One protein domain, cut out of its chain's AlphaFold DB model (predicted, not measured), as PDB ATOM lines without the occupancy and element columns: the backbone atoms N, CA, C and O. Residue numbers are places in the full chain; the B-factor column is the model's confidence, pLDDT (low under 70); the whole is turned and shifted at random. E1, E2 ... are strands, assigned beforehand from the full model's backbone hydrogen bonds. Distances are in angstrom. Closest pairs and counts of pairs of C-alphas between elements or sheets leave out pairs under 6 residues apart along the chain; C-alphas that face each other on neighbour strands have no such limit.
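Overview. This is residues 84 to 149 of the 180 residues of an uncharacterized protein of Methanobrevibacter sp (UniProt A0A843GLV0). Two small antiparallel sheets sit one after the other along the long axis: a twisted sheet of four strands, E3, E2, E5 and E6, and a sheet of three, E1, E4 and E7, whose long strand E4 folds back sharply at residue 112. Few C-alphas of the one come near the other, and the chain passes between them through the tight links E1 to E2, E3 to E4 and E4 to E5 and the short link E6 to E7, with the E5 to E6 turn towards one end of the length and the tail after E7 towards the other. The printed part has 66 residues with seven named strands, E1 to E7 along the chain, and no named helix; the class is all strand. It is compact, with a radius of gyration of the C-alphas of 12.0 A, yet elongated, spanning 41 by 21 by 16 A.

Arrangement. The larger sheet has the order E3, residues 100 to 102, E2, residues 94 to 97, E5, residues 117 to 122, and E6, residues 128 to 134. It is only just strongly twisted, its C-alphas lying up to 4.3 A off the best plane, and its strands' lines turn by 109 degrees from edge to edge. E2 and E5 are antiparallel at 146 degrees, with N 96 and O 118 within hydrogen-bond range at 2.8 A. E5 and E6 form a hairpin at 155 degrees, with N 119 and O 133 at 2.8 A. E2 and E3 form a hairpin at 119 degrees, with N 102 and O 95 at 2.9 A. In the other sheet E4, residues 105 to 115, is the inner strand, and it bends by 143 degrees at residue 112. E1, residues 84 to 88, is antiparallel to E4 at 136 degrees, with N 85 and O 108 at 2.8 A. E7, residues 141 to 143, is antiparallel to E4 at 134 degrees; N 142 and O 109 are 2.9 A apart, and beyond the bend N 115 and O 141 are also 2.9 A apart. Between the sheets, the closest C-alphas of E2 and E4 are those of Tyr 97 and Lys 115, 6.2 A apart. E4 and E5 meet only through their link, while E1 and E5 are apart.

Along the chain. E5 runs 15.9 A from C-alpha 117 at (27.309, 30.736, 19.186), and E6 measures 14.3 A. E2 measures 10.4 A and E3 6.4 A. E4 has 11 residues but measures 16.4 A from first to last C-alpha. E1 runs 13.2 A from C-alpha 84 at (32.910, 33.754, 31.381), and E7 runs 6.5 A to C-alpha 143 at (25.302, 35.131, 26.636).

Size, cuts and confidence. The two C-alphas farthest apart are those of Glu 124 and Asp 149, 41.0 A. The printed part has no cut. No link is long; E6 to E7, with 6 residues, is short, and the others are tight. The mean pLDDT of the printed part is 94.3, and no printed residue is under 70.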
ATOM      1  N   CYS A  84      33.186  32.983  32.578       95.19
ATOM      2  CA  CYS A  84      32.910  33.754  31.381       95.19
ATOM      3  C   CYS A  84      34.106  33.803  30.429       95.19
ATOM      4  O   CYS A  84      35.223  34.141  30.808       95.19
ATOM      5  N   THR A  85      33.812  33.600  29.152       93.94
ATOM      6  CA  THR A  85      34.664  33.966  28.026       93.94
ATOM      7  C   THR A  85      34.238  35.334  27.506       93.94
ATOM      8  O   THR A  85      33.049  35.579  27.312       93.94
ATOM      9  N   PHE A  86      35.194  36.225  27.246       91.81
ATOM     10  CA  PHE A  86      34.986  37.468  26.508       91.81
ATOM     11  C   PHE A  86      35.567  37.339  25.107       91.81
ATOM     12  O   PHE A  86      36.761  37.084  24.938       91.81
ATOM     13  N   GLN A  87      34.745  37.611  24.099       90.75
ATOM     14  CA  GLN A  87      35.177  37.556  22.716       90.75
ATOM     15  C   GLN A  87      34.682  38.755  21.916       90.75
ATOM     16  O   GLN A  87      33.490  39.057  21.862       90.75
ATOM     17  N   LYS A  88      35.632  39.406  21.242       93.25
ATOM     18  CA  LYS A  88      35.383  40.394  20.197       93.25
ATOM     19  C   LYS A  88      35.642  39.744  18.843       93.25
ATOM     20  O   LYS A  88      36.774  39.373  18.538       93.25
ATOM     21  N   VAL A  89      34.601  39.613  18.034       94.38
ATOM     22  CA  VAL A  89      34.687  39.049  16.685       94.38
ATOM     23  C   VAL A  89      35.038  40.146  15.674       94.38
ATOM     24  O   VAL A  89      34.505  41.255  15.722       94.38
ATOM     25  N   ASP A  90      35.964  39.829  14.765       94.19
ATOM     26  CA  ASP A  90      36.381  40.685  13.644       94.19
ATOM     27  C   ASP A  90      35.163  41.146  12.823       94.19
ATOM     28  O   ASP A  90      34.260  40.355  12.554       94.19
ATOM     29  N   LYS A  91      35.147  42.421  12.413       94.06
ATOM     30  CA  LYS A  91      34.038  43.046  11.676       94.06
ATOM     31  C   LYS A  91      33.727  42.373  10.335       94.06
ATOM     32  O   LYS A  91      32.626  42.546   9.834       94.06
ATOM     33  N   LYS A  92      34.658  41.602   9.764       94.50
ATOM     34  CA  LYS A  92      34.416  40.828   8.532       94.50
ATOM     35  C   LYS A  92      33.463  39.639   8.710       94.50
ATOM     36  O   LYS A  92      33.129  38.986   7.723       94.50
ATOM     37  N   PHE A  93      33.105  39.299   9.947       96.88
ATOM     38  CA  PHE A  93      32.130  38.262  10.261       96.88
ATOM     39  C   PHE A  93      30.999  38.833  11.094       96.88
ATOM     40  O   PHE A  93      31.249  39.606  12.007       96.88
ATOM     41  N   ASP A  94      29.801  38.320  10.883       96.81
ATOM     42  CA  ASP A  94      28.665  38.522  11.763       96.81
ATOM     43  C   ASP A  94      28.566  37.406  12.794       96.81
ATOM     44  O   ASP A  94      28.984  36.273  12.540       96.81
ATOM     45  N   VAL A  95      28.029  37.733  13.971       97.25
ATOM     46  CA  VAL A  95      27.893  36.798  15.092       97.25
ATOM     47  C   VAL A  95      26.439  36.394  15.251       97.25
ATOM     48  O   VAL A  95      25.546  37.238  15.224       97.25
ATOM     49  N   PHE A  96      26.216  35.100  15.451       96.94
ATOM     50  CA  PHE A  96      24.898  34.509  15.606       96.94
ATOM     51  C   PHE A  96      24.829  33.675  16.879       96.94
ATOM     52  O   PHE A  96      25.738  32.896  17.168       96.94
ATOM     53  N   TYR A  97      23.723  33.802  17.606       97.38
ATOM     54  CA  TYR A  97      23.400  33.029  18.797       97.38
ATOM     55  C   TYR A  97      22.062  32.328  18.587       97.38
ATOM     56  O   TYR A  97      21.025  32.969  18.449       97.38
ATOM     57  N   GLY A  98      22.083  31.000  18.473       95.38
ATOM     58  CA  GLY A  98      20.867  30.240  18.165       95.38
ATOM     59  C   GLY A  98      20.209  30.605  16.828       95.38
ATOM     60  O   GLY A  98      19.013  30.404  16.677       95.38
ATOM     61  N   GLY A  99      20.974  31.156  15.878       94.31
ATOM     62  CA  GLY A  99      20.468  31.615  14.579       94.31
ATOM     63  C   GLY A  99      20.137  33.107  14.508       94.31
ATOM     64  O   GLY A  99      20.057  33.642  13.408       94.31
ATOM     65  N   GLU A 100      20.032  33.795  15.642       95.69
ATOM     66  CA  GLU A 100      19.764  35.235  15.687       95.69
ATOM     67  C   GLU A 100      21.065  36.036  15.682       95.69
ATOM     68  O   GLU A 100      22.024  35.675  16.366       95.69
ATOM     69  N   ARG A 101      21.114  37.129  14.913       96.00
ATOM     70  CA  ARG A 101      22.289  38.009  14.854       96.00
ATOM     71  C   ARG A 101      22.442  38.758  16.182       96.00
ATOM     72  O   ARG A 101      21.495  39.371  16.662       96.00
ATOM     73  N   VAL A 102      23.645  38.740  16.749       96.94
ATOM     74  CA  VAL A 102      24.003  39.410  18.011       96.94
ATOM     75  C   VAL A 102      25.201  40.348  17.804       96.94
ATOM     76  O   VAL A 102      25.872  40.264  16.771       96.94
ATOM     77  N   PRO A 103      25.504  41.264  18.748       96.50
ATOM     78  CA  PRO A 103      26.672  42.140  18.646       96.50
ATOM     79  C   PRO A 103      27.993  41.374  18.486       96.50
ATOM     80  O   PRO A 103      28.102  40.207  18.847       96.50
ATOM     81  N   HIS A 104      29.043  42.045  18.006       95.25
ATOM     82  CA  HIS A 104      30.365  41.423  17.814       95.25
ATOM     83  C   HIS A 104      31.134  41.191  19.117       95.25
ATOM     84  O   HIS A 104      32.126  40.463  19.127       95.25
ATOM     85  N   ILE A 105      30.725  41.858  20.192       94.12
ATOM     86  CA  ILE A 105      31.342  41.748  21.507       94.12
ATOM     87  C   ILE A 105      30.369  40.978  22.380       94.12
ATOM     88  O   ILE A 105      29.291  41.484  22.685       94.12
ATOM     89  N   ASN A 106      30.761  39.767  22.770       95.00
ATOM     90  CA  ASN A 106      29.972  38.947  23.671       95.00
ATOM     91  C   ASN A 106      30.821  38.435  24.824       95.00
ATOM     92  O   ASN A 106      31.957  37.992  24.646       95.00
ATOM     93  N   ARG A 107      30.217  38.461  26.003       95.00
ATOM     94  CA  ARG A 107      30.592  37.661  27.152       95.00
ATOM     95  C   ARG A 107      29.620  36.497  27.230       95.00
ATOM     96  O   ARG A 107      28.418  36.711  27.110       95.00
ATOM     97  N   TYR A 108      30.117  35.287  27.409       96.25
ATOM     98  CA  TYR A 108      29.280  34.098  27.527       96.25
ATOM     99  C   TYR A 108      29.954  33.047  28.401       96.25
ATOM    100  O   TYR A 108      31.173  33.055  28.548       96.25
ATOM    101  N   TYR A 109      29.173  32.137  28.967       97.19
ATOM    102  CA  TYR A 109      29.674  30.983  29.714       97.19
ATOM    103  C   TYR A 109      29.096  29.691  29.129       97.19
ATOM    104  O   TYR A 109      28.045  29.711  28.484       97.19
ATOM    105  N   MET A 110      29.792  28.576  29.331       97.25
ATOM    106  CA  MET A 110      29.387  27.265  28.831       97.25
ATOM    107  C   MET A 110      28.280  26.724  29.733       97.25
ATOM    108  O   MET A 110      28.421  26.660  30.956       97.25
ATOM    109  N   SER A 111      27.148  26.375  29.130       96.69
ATOM    110  CA  SER A 111      25.893  26.136  29.846       96.69
ATOM    111  C   SER A 111      25.120  24.966  29.250       96.69
ATOM    112  O   SER A 111      25.101  24.803  28.032       96.69
ATOM    113  N   MET A 112      24.420  24.210  30.092       95.31
ATOM    114  CA  MET A 112      23.654  23.018  29.703       95.31
ATOM    115  C   MET A 112      22.466  23.329  28.783       95.31
ATOM    116  O   MET A 112      22.116  22.514  27.936       95.31
ATOM    117  N   TYR A 113      21.862  24.510  28.936       93.06
ATOM    118  CA  TYR A 113      20.621  24.906  28.250       93.06
ATOM    119  C   TYR A 113      20.811  26.111  27.323       93.06
ATOM    120  O   TYR A 113      19.857  26.801  26.961       93.06
ATOM    121  N   GLY A 114      22.066  26.397  26.983       95.25
ATOM    122  CA  GLY A 114      22.431  27.496  26.103       95.25
ATOM    123  C   GLY A 114      22.074  27.240  24.641       95.25
ATOM    124  O   GLY A 114      21.489  26.222  24.275       95.25
ATOM    125  N   LYS A 115      22.509  28.149  23.771       97.06
ATOM    126  CA  LYS A 115      22.443  27.967  22.313       97.06
ATOM    127  C   LYS A 115      23.852  27.979  21.711       97.06
ATOM    128  O   LYS A 115      24.777  28.522  22.321       97.06
ATOM    129  N   PRO A 116      24.058  27.398  20.517       96.06
ATOM    130  CA  PRO A 116      25.323  27.546  19.814       96.06
ATOM    131  C   PRO A 116      25.571  29.018  19.479       96.06
ATOM    132  O   PRO A 116      24.665  29.731  19.034       96.06
ATOM    133  N   ILE A 117      26.818  29.442  19.644       96.88
ATOM    134  CA  ILE A 117      27.309  30.736  19.186       96.88
ATOM    135  C   ILE A 117      28.337  30.517  18.073       96.88
ATOM    136  O   ILE A 117      29.259  29.706  18.189       96.88
ATOM    137  N   TYR A 118      28.170  31.215  16.957       96.75
ATOM    138  CA  TYR A 118      29.043  31.064  15.798       96.75
ATOM    139  C   TYR A 118      29.189  32.380  15.050       96.75
ATOM    140  O   TYR A 118      28.378  33.293  15.189       96.75
ATOM    141  N   LYS A 119      30.237  32.466  14.237       96.81
ATOM    142  CA  LYS A 119      30.451  33.566  13.302       96.81
ATOM    143  C   LYS A 119      30.323  33.081  11.860       96.81
ATOM    144  O   LYS A 119      30.728  31.959  11.545       96.81
ATOM    145  N   GLN A 120      29.771  33.917  10.990       96.88
ATOM    146  CA  GLN A 120      29.594  33.630   9.565       96.88
ATOM    147  C   GLN A 120      29.688  34.932   8.761       96.88
ATOM    148  O   GLN A 120      29.414  36.005   9.290       96.88
ATOM    149  N   LYS A 121      30.117  34.866   7.497       96.69
ATOM    150  CA  LYS A 121      30.154  36.053   6.633       96.69
ATOM    151  C   LYS A 121      28.762  36.346   6.065       96.69
ATOM    152  O   LYS A 121      28.002  35.418   5.787       96.69
ATOM    153  N   LEU A 122      28.467  37.625   5.845       94.75
ATOM    154  CA  LEU A 122      27.295  38.087   5.103       94.75
ATOM    155  C   LEU A 122      27.717  38.645   3.744       94.75
ATOM    156  O   LEU A 122      28.740  39.322   3.644       94.75
ATOM    157  N   ASN A 123      26.958  38.332   2.696       93.88
ATOM    158  CA  ASN A 123      27.176  38.914   1.372       93.88
ATOM    159  C   ASN A 123      26.657  40.366   1.324       93.88
ATOM    160  O   ASN A 123      26.084  40.860   2.295       93.88
ATOM    161  N   GLU A 124      26.811  41.045   0.185       92.06
ATOM    162  CA  GLU A 124      26.361  42.439   0.004       92.06
ATOM    163  C   GLU A 124      24.851  42.634   0.239       92.06
ATOM    164  O   GLU A 124      24.413  43.716   0.615       92.06
ATOM    165  N   GLN A 125      24.053  41.572   0.087       92.38
ATOM    166  CA  GLN A 125      22.608  41.563   0.346       92.38
ATOM    167  C   GLN A 125      22.258  41.222   1.808       92.38
ATOM    168  O   GLN A 125      21.089  41.013   2.129       92.38
ATOM    169  N   GLY A 126      23.252  41.093   2.693       89.62
ATOM    170  CA  GLY A 126      23.059  40.740   4.101       89.62
ATOM    171  C   GLY A 126      22.702  39.271   4.350       89.62
ATOM    172  O   GLY A 126      22.282  38.927   5.455       89.62
ATOM    173  N   LYS A 127      22.855  38.386   3.355       91.50
ATOM    174  CA  LYS A 127      22.548  36.954   3.484       91.50
ATOM    175  C   LYS A 127      23.776  36.154   3.939       91.50
ATOM    176  O   LYS A 127      24.866  36.384   3.404       91.50
ATOM    177  N   PRO A 128      23.625  35.199   4.879       91.81
ATOM    178  CA  PRO A 128      24.731  34.350   5.311       91.81
ATOM    179  C   PRO A 128      25.310  33.521   4.167       91.81
ATOM    180  O   PRO A 128      24.570  32.881   3.422       91.81
ATOM    181  N   PHE A 129      26.637  33.504   4.048       92.69
ATOM    182  CA  PHE A 129      27.356  32.675   3.081       92.69
ATOM    183  C   PHE A 129      28.648  32.101   3.677       92.69
ATOM    184  O   PHE A 129      29.162  32.573   4.695       92.69
ATOM    185  N   GLY A 130      29.177  31.056   3.036       90.69
ATOM    186  CA  GLY A 130      30.346  30.325   3.524       90.69
ATOM    187  C   GLY A 130      30.079  29.544   4.816       90.69
ATOM    188  O   GLY A 130      28.941  29.422   5.272       90.69
ATOM    189  N   SER A 131      31.144  28.998   5.402       94.12
ATOM    190  CA  SER A 131      31.051  28.113   6.567       94.12
ATOM    191  C   SER A 131      30.712  28.858   7.858       94.12
ATOM    192  O   SER A 131      31.241  29.938   8.136       94.12
ATOM    193  N   LYS A 132      29.880  28.228   8.693       95.12
ATOM    194  CA  LYS A 132      29.684  28.626  10.091       95.12
ATOM    195  C   LYS A 132      30.910  28.216  10.898       95.12
ATOM    196  O   LYS A 132      31.310  27.057  10.858       95.12
ATOM    197  N   ILE A 133      31.490  29.156  11.636       95.88
ATOM    198  CA  ILE A 133      32.639  28.903  12.508       95.88
ATOM    199  C   ILE A 133      32.160  29.039  13.949       95.88
ATOM    200  O   ILE A 133      31.868  30.151  14.397       95.88
ATOM    201  N   ALA A 134      32.058  27.920  14.666       94.75
ATOM    202  CA  ALA A 134      31.684  27.924  16.077       94.75
ATOM    203  C   ALA A 134      32.692  28.746  16.895       94.75
ATOM    204  O   ALA A 134      33.901  28.654  16.674       94.75
ATOM    205  N   LEU A 135      32.196  29.565  17.825       92.50
ATOM    206  CA  LEU A 135      33.065  30.260  18.779       92.50
ATOM    207  C   LEU A 135      33.388  29.384  19.997       92.50
ATOM    208  O   LEU A 135      34.437  29.549  20.612       92.50
ATOM    209  N   CYS A 136      32.507  28.431  20.304       89.88
ATOM    210  CA  CYS A 136      32.729  27.323  21.224       89.88
ATOM    211  C   CYS A 136      32.159  26.069  20.552       89.88
ATOM    212  O   CYS A 136      30.956  26.007  20.305       89.88
ATOM    213  N   ALA A 137      33.020  25.128  20.157       81.75
ATOM    214  CA  ALA A 137      32.595  23.931  19.425       81.75
ATOM    215  C   ALA A 137      32.043  22.842  20.358       81.75
ATOM    216  O   ALA A 137      31.130  22.115  19.980       81.75
ATOM    217  N   ASP A 138      32.566  22.772  21.581       82.88
ATOM    218  CA  ASP A 138      32.348  21.648  22.497       82.88
ATOM    219  C   ASP A 138      31.198  21.876  23.489       82.88
ATOM    220  O   ASP A 138      30.961  21.055  24.375       82.88
ATOM    221  N   SER A 139      30.498  23.013  23.405       90.00
ATOM    222  CA  SER A 139      29.426  23.334  24.344       90.00
ATOM    223  C   SER A 139      28.453  24.379  23.809       90.00
ATOM    224  O   SER A 139      28.828  25.315  23.099       90.00
ATOM    225  N   ALA A 140      27.191  24.254  24.217       94.38
ATOM    226  CA  ALA A 140      26.245  25.355  24.137       94.38
ATOM    227  C   ALA A 140      26.636  26.453  25.140       94.38
ATOM    228  O   ALA A 140      27.228  26.185  26.189       94.38
ATOM    229  N   VAL A 141      26.293  27.705  24.837       97.12
ATOM    230  CA  VAL A 141      26.667  28.843  25.685       97.12
ATOM    231  C   VAL A 141      25.455  29.666  26.073       97.12
ATOM    232  O   VAL A 141      24.454  29.670  25.364       97.12
ATOM    233  N   THR A 142      25.571  30.417  27.160       97.50
ATOM    234  CA  THR A 142      24.621  31.468  27.523       97.50
ATOM    235  C   THR A 142      25.333  32.812  27.471       97.50
ATOM    236  O   THR A 142      26.378  32.995  28.098       97.50
ATOM    237  N   ILE A 143      24.785  33.758  26.701       96.62
ATOM    238  CA  ILE A 143      25.302  35.131  26.636       96.62
ATOM    239  C   ILE A 143      25.031  35.841  27.966       96.62
ATOM    240  O   ILE A 143      23.912  35.842  28.468       96.62
ATOM    241  N   TYR A 144      26.058  36.503  28.491       96.12
ATOM    242  CA  TYR A 144      26.062  37.228  29.758       96.12
ATOM    243  C   TYR A 144      26.709  38.616  29.607       96.12
ATOM    244  O   TYR A 144      27.709  38.977  30.239       96.12
ATOM    245  N   ASN A 145      26.156  39.410  28.686       94.19
ATOM    246  CA  ASN A 145      26.643  40.762  28.390       94.19
ATOM    247  C   ASN A 145      26.268  41.787  29.467       94.19
ATOM    248  O   ASN A 145      27.013  42.748  29.670       94.19
ATOM    249  N   LYS A 146      25.139  41.578  30.150       93.44
ATOM    250  CA  LYS A 146      24.656  42.408  31.255       93.44
ATOM    251  C   LYS A 146      24.763  41.606  32.542       93.44
ATOM    252  O   LYS A 146      24.347  40.453  32.553       93.44
ATOM    253  N   PHE A 147      25.340  42.209  33.575       91.00
ATOM    254  CA  PHE A 147      25.421  41.578  34.885       91.00
ATOM    255  C   PHE A 147      24.061  41.621  35.578       91.00
ATOM    256  O   PHE A 147      23.340  42.612  35.461       91.00
ATOM    257  N   ASP A 148      23.746  40.541  36.278       93.62
ATOM    258  CA  ASP A 148      22.561  40.390  37.110       93.62
ATOM    259  C   ASP A 148      22.929  39.650  38.405       93.62
ATOM    260  O   ASP A 148      24.009  39.060  38.516       93.62
ATOM    261  N   ASP A 149      22.016  39.675  39.373       93.06
ATOM    262  CA  ASP A 149      22.217  39.080  40.699       93.06
ATOM    263  C   ASP A 149      21.791  37.605  40.763       93.06
ATOM    264  O   ASP A 149      21.643  37.038  41.844       93.06
TER     265      ASP A 149